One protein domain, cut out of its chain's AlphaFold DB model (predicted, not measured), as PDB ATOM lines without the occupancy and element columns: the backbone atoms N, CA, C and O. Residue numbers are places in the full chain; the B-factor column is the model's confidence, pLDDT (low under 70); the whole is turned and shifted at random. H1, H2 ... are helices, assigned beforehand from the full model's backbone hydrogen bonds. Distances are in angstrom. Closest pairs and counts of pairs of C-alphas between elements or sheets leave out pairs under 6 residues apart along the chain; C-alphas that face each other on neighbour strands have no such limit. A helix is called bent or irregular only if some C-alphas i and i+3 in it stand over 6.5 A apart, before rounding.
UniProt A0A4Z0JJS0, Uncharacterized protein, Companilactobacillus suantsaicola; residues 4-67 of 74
ATOM      1  N   GLU A   4     -20.529   3.151 285.156       93.62
ATOM      2  CA  GLU A   4     -21.632   3.943 285.695       93.62
ATOM      3  C   GLU A   4     -22.762   4.038 284.674       93.62
ATOM      4  O   GLU A   4     -23.915   3.769 285.005       93.62
ATOM      5  N   LEU A   5     -22.416   4.299 283.410       92.94
ATOM      6  CA  LEU A   5     -23.372   4.240 282.310       92.94
ATOM      7  C   LEU A   5     -24.031   2.860 282.215       92.94
ATOM      8  O   LEU A   5     -25.247   2.784 282.071       92.94
ATOM      9  N   ILE A   6     -23.253   1.778 282.360       92.62
ATOM     10  CA  ILE A   6     -23.807   0.421 282.317       92.62
ATOM     11  C   ILE A   6     -24.844   0.200 283.423       92.62
ATOM     12  O   ILE A   6     -25.948  -0.262 283.147       92.62
ATOM     13  N   LEU A   7     -24.500   0.543 284.667       92.50
ATOM     14  CA  LEU A   7     -25.394   0.382 285.815       92.50
ATOM     15  C   LEU A   7     -26.667   1.217 285.666       92.50
ATOM     16  O   LEU A   7     -27.762   0.700 285.866       92.50
ATOM     17  N   ASN A   8     -26.526   2.484 285.272       93.25
ATOM     18  CA  ASN A   8     -27.663   3.378 285.076       93.25
ATOM     19  C   ASN A   8     -28.604   2.869 283.979       93.25
ATOM     20  O   ASN A   8     -29.815   2.929 284.163       93.25
ATOM     21  N   THR A   9     -28.078   2.333 282.872       92.25
ATOM     22  CA  THR A   9     -28.910   1.707 281.835       92.25
ATOM     23  C   THR A   9     -29.625   0.469 282.368       92.25
ATOM     24  O   THR A   9     -30.826   0.352 282.164       92.25
ATOM     25  N   LEU A  10     -28.934  -0.434 283.076       91.44
ATOM     26  CA  LEU A  10     -29.556  -1.652 283.615       91.44
ATOM     27  C   LEU A  10     -30.697  -1.339 284.594       91.44
ATOM     28  O   LEU A  10     -31.744  -1.968 284.518       91.44
ATOM     29  N   LEU A  11     -30.530  -0.333 285.459       89.69
ATOM     30  CA  LEU A  11     -31.575   0.111 286.395       89.69
ATOM     31  C   LEU A  11     -32.822   0.681 285.705       89.69
ATOM     32  O   LEU A  11     -33.870   0.787 286.337       89.69
ATOM     33  N   GLN A  12     -32.712   1.088 284.440       89.31
ATOM     34  CA  GLN A  12     -33.835   1.598 283.652       89.31
ATOM     35  C   GLN A  12     -34.595   0.495 282.908       89.31
ATOM     36  O   GLN A  12     -35.649   0.773 282.337       89.31
ATOM     37  N   ILE A  13     -34.076  -0.736 282.888       89.12
ATOM     38  CA  ILE A  13     -34.740  -1.864 282.239       89.12
ATOM     39  C   ILE A  13     -35.812  -2.405 283.185       89.12
ATOM     40  O   ILE A  13     -35.507  -3.019 284.204       89.12
ATOM     41  N   ASP A  14     -37.071  -2.193 282.818       82.94
ATOM     42  CA  ASP A  14     -38.249  -2.718 283.519       82.94
ATOM     43  C   ASP A  14     -38.806  -3.943 282.771       82.94
ATOM     44  O   ASP A  14     -39.953  -3.962 282.324       82.94
ATOM     45  N   ASP A  15     -37.947  -4.945 282.542       83.56
ATOM     46  CA  ASP A  15     -38.337  -6.208 281.910       83.56
ATOM     47  C   ASP A  15     -38.319  -7.347 282.948       83.56
ATOM     48  O   ASP A  15     -37.249  -7.689 283.471       83.56
ATOM     49  N   PRO A  16     -39.477  -7.979 283.235       81.06
ATOM     50  CA  PRO A  16     -39.573  -9.109 284.157       81.06
ATOM     51  C   PRO A  16     -38.644 -10.278 283.818       81.06
ATOM     52  O   PRO A  16     -38.285 -11.040 284.713       81.06
ATOM     53  N   PHE A  17     -38.238 -10.429 282.554       83.81
ATOM     54  CA  PHE A  17     -37.317 -11.475 282.115       83.81
ATOM     55  C   PHE A  17     -35.972 -11.422 282.854       83.81
ATOM     56  O   PHE A  17     -35.415 -12.467 283.195       83.81
ATOM     57  N   TYR A  18     -35.474 -10.215 283.146       81.44
ATOM     58  CA  TYR A  18     -34.229 -10.004 283.894       81.44
ATOM     59  C   TYR A  18     -34.426  -9.993 285.413       81.44
ATOM     60  O   TYR A  18     -33.447 -10.005 286.150       81.44
ATOM     61  N   LEU A  19     -35.676  -9.998 285.884       75.19
ATOM     62  CA  LEU A  19     -36.044 -10.035 287.304       75.19
ATOM     63  C   LEU A  19     -36.405 -11.452 287.779       75.19
ATOM     64  O   LEU A  19     -37.060 -11.621 288.810       75.19
ATOM     65  N   ASN A  20     -36.009 -12.477 287.021       77.56
ATOM     66  CA  ASN A  20     -36.222 -13.865 287.407       77.56
ATOM     67  C   ASN A  20     -35.544 -14.175 288.744       77.56
ATOM     68  O   ASN A  20     -34.403 -13.797 288.987       77.56
ATOM     69  N   THR A  21     -36.246 -14.926 289.590       83.56
ATOM     70  CA  THR A  21     -35.688 -15.453 290.835       83.56
ATOM     71  C   THR A  21     -35.320 -16.916 290.652       83.56
ATOM     72  O   THR A  21     -36.188 -17.737 290.336       83.56
ATOM     73  N   PHE A  22     -34.063 -17.261 290.896       90.06
ATOM     74  CA  PHE A  22     -33.573 -18.632 290.800       90.06
ATOM     75  C   PHE A  22     -33.556 -19.310 292.170       90.06
ATOM     76  O   PHE A  22     -33.402 -18.676 293.217       90.06
ATOM     77  N   LYS A  23     -33.715 -20.637 292.171       91.00
ATOM     78  CA  LYS A  23     -33.705 -21.441 293.401       91.00
ATOM     79  C   LYS A  23     -32.292 -21.613 293.966       91.00
ATOM     80  O   LYS A  23     -32.138 -21.738 295.178       91.00
ATOM     81  N   ASN A  24     -31.284 -21.690 293.102       91.56
ATOM     82  CA  ASN A  24     -29.871 -21.841 293.448       91.56
ATOM     83  C   ASN A  24     -28.988 -21.358 292.281       91.56
ATOM     84  O   ASN A  24     -29.497 -21.087 291.192       91.56
ATOM     85  N   SER A  25     -27.674 -21.290 292.508       90.88
ATOM     86  CA  SER A  25     -26.698 -20.828 291.513       90.88
ATOM     87  C   SER A  25     -26.582 -21.734 290.284       90.88
ATOM     88  O   SER A  25     -26.304 -21.237 289.201       90.88
ATOM     89  N   VAL A  26     -26.828 -23.043 290.412       92.81
ATOM     90  CA  VAL A  26     -26.749 -23.985 289.279       92.81
ATOM     91  C   VAL A  26     -27.872 -23.720 288.277       92.81
ATOM     92  O   VAL A  26     -27.618 -23.666 287.074       92.81
ATOM     93  N   ASP A  27     -29.095 -23.510 288.773       92.56
ATOM     94  CA  ASP A  27     -30.255 -23.183 287.936       92.56
ATOM     95  C   ASP A  27     -30.058 -21.831 287.221       92.56
ATOM     96  O   ASP A  27     -30.395 -21.685 286.045       92.56
ATOM     97  N   GLU A  28     -29.479 -20.849 287.918       92.56
ATOM     98  CA  GLU A  28     -29.138 -19.541 287.349       92.56
ATOM     99  C   GLU A  28     -28.053 -19.643 286.267       92.56
ATOM    100  O   GLU A  28     -28.213 -19.104 285.170       92.56
ATOM    101  N   ASP A  29     -26.965 -20.366 286.542       91.69
ATOM    102  CA  ASP A  29     -25.871 -20.561 285.591       91.69
ATOM    103  C   ASP A  29     -26.348 -21.272 284.321       91.69
ATOM    104  O   ASP A  29     -25.963 -20.892 283.209       91.69
ATOM    105  N   GLU A  30     -27.207 -22.287 284.458       93.12
ATOM    106  CA  GLU A  30     -27.806 -22.964 283.312       93.12
ATOM    107  C   GLU A  30     -28.700 -22.019 282.503       93.12
ATOM    108  O   GLU A  30     -28.583 -21.975 281.273       93.12
ATOM    109  N   TRP A  31     -29.540 -21.221 283.169       92.56
ATOM    110  CA  TRP A  31     -30.378 -20.233 282.497       92.56
ATOM    111  C   TRP A  31     -29.540 -19.207 281.732       92.56
ATOM    112  O   TRP A  31     -29.802 -18.975 280.548       92.56
ATOM    113  N   PHE A  32     -28.493 -18.648 282.346       91.94
ATOM    114  CA  PHE A  32     -27.589 -17.735 281.650       91.94
ATOM    115  C   PHE A  32     -26.915 -18.426 280.472       91.94
ATOM    116  O   PHE A  32     -26.921 -17.874 279.382       91.94
ATOM    117  N   ARG A  33     -26.384 -19.643 280.639       92.81
ATOM    118  CA  ARG A  33     -25.716 -20.387 279.558       92.81
ATOM    119  C   ARG A  33     -26.630 -20.619 278.351       92.81
ATOM    120  O   ARG A  33     -26.161 -20.551 277.218       92.81
ATOM    121  N   LEU A  34     -27.911 -20.914 278.577       94.19
ATOM    122  CA  LEU A  34     -28.883 -21.150 277.504       94.19
ATOM    123  C   LEU A  34     -29.336 -19.855 276.817       94.19
ATOM    124  O   LEU A  34     -29.613 -19.869 275.618       94.19
ATOM    125  N   ASN A  35     -29.406 -18.749 277.560       93.44
ATOM    126  CA  ASN A  35     -29.969 -17.489 277.076       93.44
ATOM    127  C   ASN A  35     -28.915 -16.419 276.747       93.44
ATOM    128  O   ASN A  35     -29.275 -15.371 276.225       93.44
ATOM    129  N   GLU A  36     -27.628 -16.669 277.008       93.75
ATOM    130  CA  GLU A  36     -26.543 -15.675 276.961       93.75
ATOM    131  C   GLU A  36     -26.531 -14.866 275.666       93.75
ATOM    132  O   GLU A  36     -26.530 -13.638 275.699       93.75
ATOM    133  N   HIS A  37     -26.583 -15.553 274.525       94.56
ATOM    134  CA  HIS A  37     -26.584 -14.900 273.223       94.56
ATOM    135  C   HIS A  37     -27.803 -13.985 273.033       94.56
ATOM    136  O   HIS A  37     -27.654 -12.842 272.608       94.56
ATOM    137  N   PHE A  38     -28.995 -14.455 273.409       93.38
ATOM    138  CA  PHE A  38     -30.229 -13.676 273.302       93.38
ATOM    139  C   PHE A  38     -30.222 -12.473 274.246       93.38
ATOM    140  O   PHE A  38     -30.613 -11.381 273.843       93.38
ATOM    141  N   ILE A  39     -29.718 -12.645 275.471       93.12
ATOM    142  CA  ILE A  39     -29.583 -11.561 276.445       93.12
ATOM    143  C   ILE A  39     -28.627 -10.491 275.916       93.12
ATOM    144  O   ILE A  39     -28.955  -9.311 275.965       93.12
ATOM    145  N   GLN A  40     -27.462 -10.879 275.389       94.75
ATOM    146  CA  GLN A  40     -26.496  -9.932 274.829       94.75
ATOM    147  C   GLN A  40     -27.098  -9.098 273.697       94.75
ATOM    148  O   GLN A  40     -26.894  -7.881 273.658       94.75
ATOM    149  N   GLU A  41     -27.818  -9.739 272.776       94.44
ATOM    150  CA  GLU A  41     -28.439  -9.062 271.637       94.44
ATOM    151  C   GLU A  41     -29.608  -8.170 272.045       94.44
ATOM    152  O   GLU A  41     -29.759  -7.078 271.494       94.44
ATOM    153  N   ASP A  42     -30.414  -8.603 273.011       93.75
ATOM    154  CA  ASP A  42     -31.531  -7.802 273.492       93.75
ATOM    155  C   ASP A  42     -31.049  -6.594 274.296       93.75
ATOM    156  O   ASP A  42     -31.405  -5.457 273.982       93.75
ATOM    157  N   LEU A  43     -30.119  -6.810 275.230       93.19
ATOM    158  CA  LEU A  43     -29.535  -5.743 276.033       93.19
ATOM    159  C   LEU A  43     -28.843  -4.677 275.183       93.19
ATOM    160  O   LEU A  43     -28.918  -3.490 275.502       93.19
ATOM    161  N   GLN A  44     -28.218  -5.065 274.067       95.12
ATOM    162  CA  GLN A  44     -27.560  -4.122 273.161       95.12
ATOM    163  C   GLN A  44     -28.504  -3.019 272.657       95.12
ATOM    164  O   GLN A  44     -28.025  -1.935 272.332       95.12
ATOM    165  N   LYS A  45     -29.822  -3.264 272.608       93.38
ATOM    166  CA  LYS A  45     -30.833  -2.282 272.181       93.38
ATOM    167  C   LYS A  45     -31.016  -1.143 273.186       93.38
ATOM    168  O   LYS A  45     -31.383  -0.043 272.783       93.38
ATOM    169  N   TYR A  46     -30.767  -1.403 274.469       92.00
ATOM    170  CA  TYR A  46     -30.867  -0.410 275.543       92.00
ATOM    171  C   TYR A  46     -29.555   0.353 275.739       92.00
ATOM    172  O   TYR A  46     -29.553   1.482 276.230       92.00
ATOM    173  N   PHE A  47     -28.431  -0.250 275.348       92.50
ATOM    174  CA  PHE A  47     -27.121   0.368 275.479       92.50
ATOM    175  C   PHE A  47     -26.810   1.334 274.324       92.50
ATOM    176  O   PHE A  47     -27.080   1.037 273.159       92.50
ATOM    177  N   PRO A  48     -26.176   2.485 274.613       88.50
ATOM    178  CA  PRO A  48     -25.669   3.370 273.573       88.50
ATOM    179  C   PRO A  48     -24.542   2.694 272.781       88.50
ATOM    180  O   PRO A  48     -23.850   1.812 273.286       88.50
ATOM    181  N   SER A  49     -24.290   3.164 271.557       89.00
ATOM    182  CA  SER A  49     -23.282   2.591 270.645       89.00
ATOM    183  C   SER A  49     -21.843   2.597 271.184       89.00
ATOM    184  O   SER A  49     -20.986   1.891 270.654       89.00
ATOM    185  N   SER A  50     -21.565   3.373 272.235       89.69
ATOM    186  CA  SER A  50     -20.292   3.375 272.963       89.69
ATOM    187  C   SER A  50     -20.078   2.140 273.850       89.69
ATOM    188  O   SER A  50     -18.946   1.886 274.265       89.69
ATOM    189  N   ILE A  51     -21.131   1.371 274.144       93.00
ATOM    190  CA  ILE A  51     -21.093   0.143 274.941       93.00
ATOM    191  C   ILE A  51     -21.454  -1.042 274.042       93.00
ATOM    192  O   ILE A  51     -22.553  -1.123 273.499       93.00
ATOM    193  N   ASN A  52     -20.514  -1.977 273.903       94.75
ATOM    194  CA  ASN A  52     -20.691  -3.195 273.120       94.75
ATOM    195  C   ASN A  52     -20.913  -4.391 274.056       94.75
ATOM    196  O   ASN A  52     -19.975  -4.821 274.724       94.75
ATOM    197  N   THR A  53     -22.119  -4.955 274.084       94.00
ATOM    198  CA  THR A  53     -22.461  -6.118 274.925       94.00
ATOM    199  C   THR A  53     -21.778  -7.407 274.476       94.00
ATOM    200  O   THR A  53     -21.747  -8.370 275.237       94.00
ATOM    201  N   LYS A  54     -21.199  -7.432 273.267       94.62
ATOM    202  CA  LYS A  54     -20.390  -8.549 272.754       94.62
ATOM    203  C   LYS A  54     -18.918  -8.451 273.168       94.62
ATOM    204  O   LYS A  54     -18.161  -9.390 272.931       94.62
ATOM    205  N   ASP A  55     -18.491  -7.335 273.766       95.44
ATOM    206  CA  ASP A  55     -17.158  -7.241 274.358       95.44
ATOM    207  C   ASP A  55     -17.088  -8.113 275.629       95.44
ATOM    208  O   ASP A  55     -17.925  -7.952 276.519       95.44
ATOM    209  N   PRO A  56     -16.101  -9.021 275.764       94.06
ATOM    210  CA  PRO A  56     -16.045  -9.941 276.899       94.06
ATOM    211  C   PRO A  56     -15.938  -9.261 278.271       94.06
ATOM    212  O   PRO A  56     -16.460  -9.787 279.254       94.06
ATOM    213  N   GLN A  57     -15.264  -8.109 278.372       93.94
ATOM    214  CA  GLN A  57     -15.117  -7.399 279.646       93.94
ATOM    215  C   GLN A  57     -16.406  -6.667 280.022       93.94
ATOM    216  O   GLN A  57     -16.814  -6.716 281.186       93.94
ATOM    217  N   VAL A  58     -17.056  -6.038 279.039       94.56
ATOM    218  CA  VAL A  58     -18.385  -5.429 279.196       94.56
ATOM    219  C   VAL A  58     -19.400  -6.481 279.606       94.56
ATOM    220  O   VAL A  58     -20.097  -6.304 280.604       94.56
ATOM    221  N   TRP A  59     -19.436  -7.602 278.888       94.81
ATOM    222  CA  TRP A  59     -20.369  -8.679 279.170       94.81
ATOM    223  C   TRP A  59     -20.163  -9.277 280.557       94.81
ATOM    224  O   TRP A  59     -21.128  -9.435 281.298       94.81
ATOM    225  N   LYS A  60     -18.909  -9.537 280.956       93.44
ATOM    226  CA  LYS A  60     -18.602 -10.038 282.302       93.44
ATOM    227  C   LYS A  60     -19.162  -9.114 283.387       93.44
ATOM    228  O   LYS A  60     -19.707  -9.601 284.372       93.44
ATOM    229  N   PHE A  61     -19.038  -7.798 283.204       94.31
ATOM    230  CA  PHE A  61     -19.560  -6.819 284.154       94.31
ATOM    231  C   PHE A  61     -21.092  -6.745 284.148       94.31
ATOM    232  O   PHE A  61     -21.692  -6.717 285.215       94.31
ATOM    233  N   ILE A  62     -21.734  -6.750 282.974       93.31
ATOM    234  CA  ILE A  62     -23.201  -6.790 282.863       93.31
ATOM    235  C   ILE A  62     -23.747  -8.051 283.539       93.31
ATOM    236  O   ILE A  62     -24.615  -7.962 284.404       93.31
ATOM    237  N   LYS A  63     -23.196  -9.220 283.197       92.25
ATOM    238  CA  LYS A  63     -23.615 -10.510 283.751       92.25
ATOM    239  C   LYS A  63     -23.513 -10.520 285.273       92.25
ATOM    240  O   LYS A  63     -24.475 -10.890 285.932       92.25
ATOM    241  N   SER A  64     -22.416 -10.015 285.842       91.38
ATOM    242  CA  SER A  64     -22.256  -9.944 287.302       91.38
ATOM    243  C   SER A  64     -23.245  -9.002 288.000       91.38
ATOM    244  O   SER A  64     -23.227  -8.920 289.220       91.38
ATOM    245  N   LYS A  65     -24.014  -8.192 287.262       91.31
ATOM    246  CA  LYS A  65     -25.067  -7.326 287.816       91.31
ATOM    247  C   LYS A  65     -26.467  -7.871 287.593       91.31
ATOM    248  O   LYS A  65     -27.382  -7.432 288.275       91.31
ATOM    249  N   LEU A  66     -26.611  -8.820 286.674       90.19
ATOM    250  CA  LEU A  66     -27.856  -9.542 286.441       90.19
ATOM    251  C   LEU A  66     -27.964 -10.812 287.296       90.19
ATOM    252  O   LEU A  66     -29.072 -11.279 287.518       90.19
ATOM    253  N   MET A  67     -26.841 -11.375 287.753       89.75
ATOM    254  CA  MET A  67     -26.849 -12.570 288.599       89.75
ATOM    255  C   MET A  67     -27.356 -12.263 290.015       89.75
ATOM    256  O   MET A  67     -26.902 -11.317 290.658       89.75
TER     257      MET A  67
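Overview. This is residues 4 to 67 of the 74 residues of an uncharacterized protein of Companilactobacillus suantsaicola (UniProt A0A4Z0JJS0). The chain makes an open ring, with H1, H2, the long kinked helix H3 and the long link 44 to 55 following one another round it, while the last helix, H4, covers one side of the ring and comes close to each of the other three. The helices keep a little distance: no two of them touch. The printed part has 64 residues with four named helices, in the order H1, H2, H3, H4, and no named strand; the class is all helix. The whole is compact, with a radius of gyration of the C-alphas of 11.5 A, and spans 34 by 23 by 18 A.

Arrangement. H3, residues 25 to 43, is irregular: C-alphas 34 and 37 are 7.9 A apart, and it has a kink of 68 degrees near residue 37. H4, residues 56 to 66, is close to H3 but not clearly touching; their closest C-alphas, of Gln 40 and Trp 59, are 7.6 A apart. Their lines stand at a steep tilt of 60 degrees, opposite ways, though the line of H3 is a rough one. H1, residues 4 to 11, is close to H4 but not clearly touching, with the closest C-alphas, of Ile 6 and Ile 62, 7.3 A apart. These two run the same way at a steep tilt of 41 degrees. H2, residues 16 to 19, is also close to H4 but not clearly touching; the closest C-alphas, of Tyr 18 and Leu 66, are 6.9 A apart. H1 and H3 are apart, as are H1 and H2, and H2 and H3. Every O i to N i+4 pair is within hydrogen-bond range in H1 and H4, and 13 of 15 are in H3; H2 is too short for such a pair.

Along the chain. H3 measures 21.8 A from C-alpha 25 at (-26.698, -20.828, 291.513) to C-alpha 43. H4 measures 15.2 A and ends with C-alpha 66 at (-27.856, -9.542, 286.441). H1 measures 10.7 A from C-alpha 4 at (-21.632, 3.943, 285.695), and H2 4.8 A.

Size, cuts and confidence. The C-alphas farthest apart, of Lys 23 and Ser 50, are 34.8 A apart. The printed part has no cut. The link from H3 to H4 is long; the other two are tight. Mean pLDDT of the printed part is 91.1, and no printed residue is under 70.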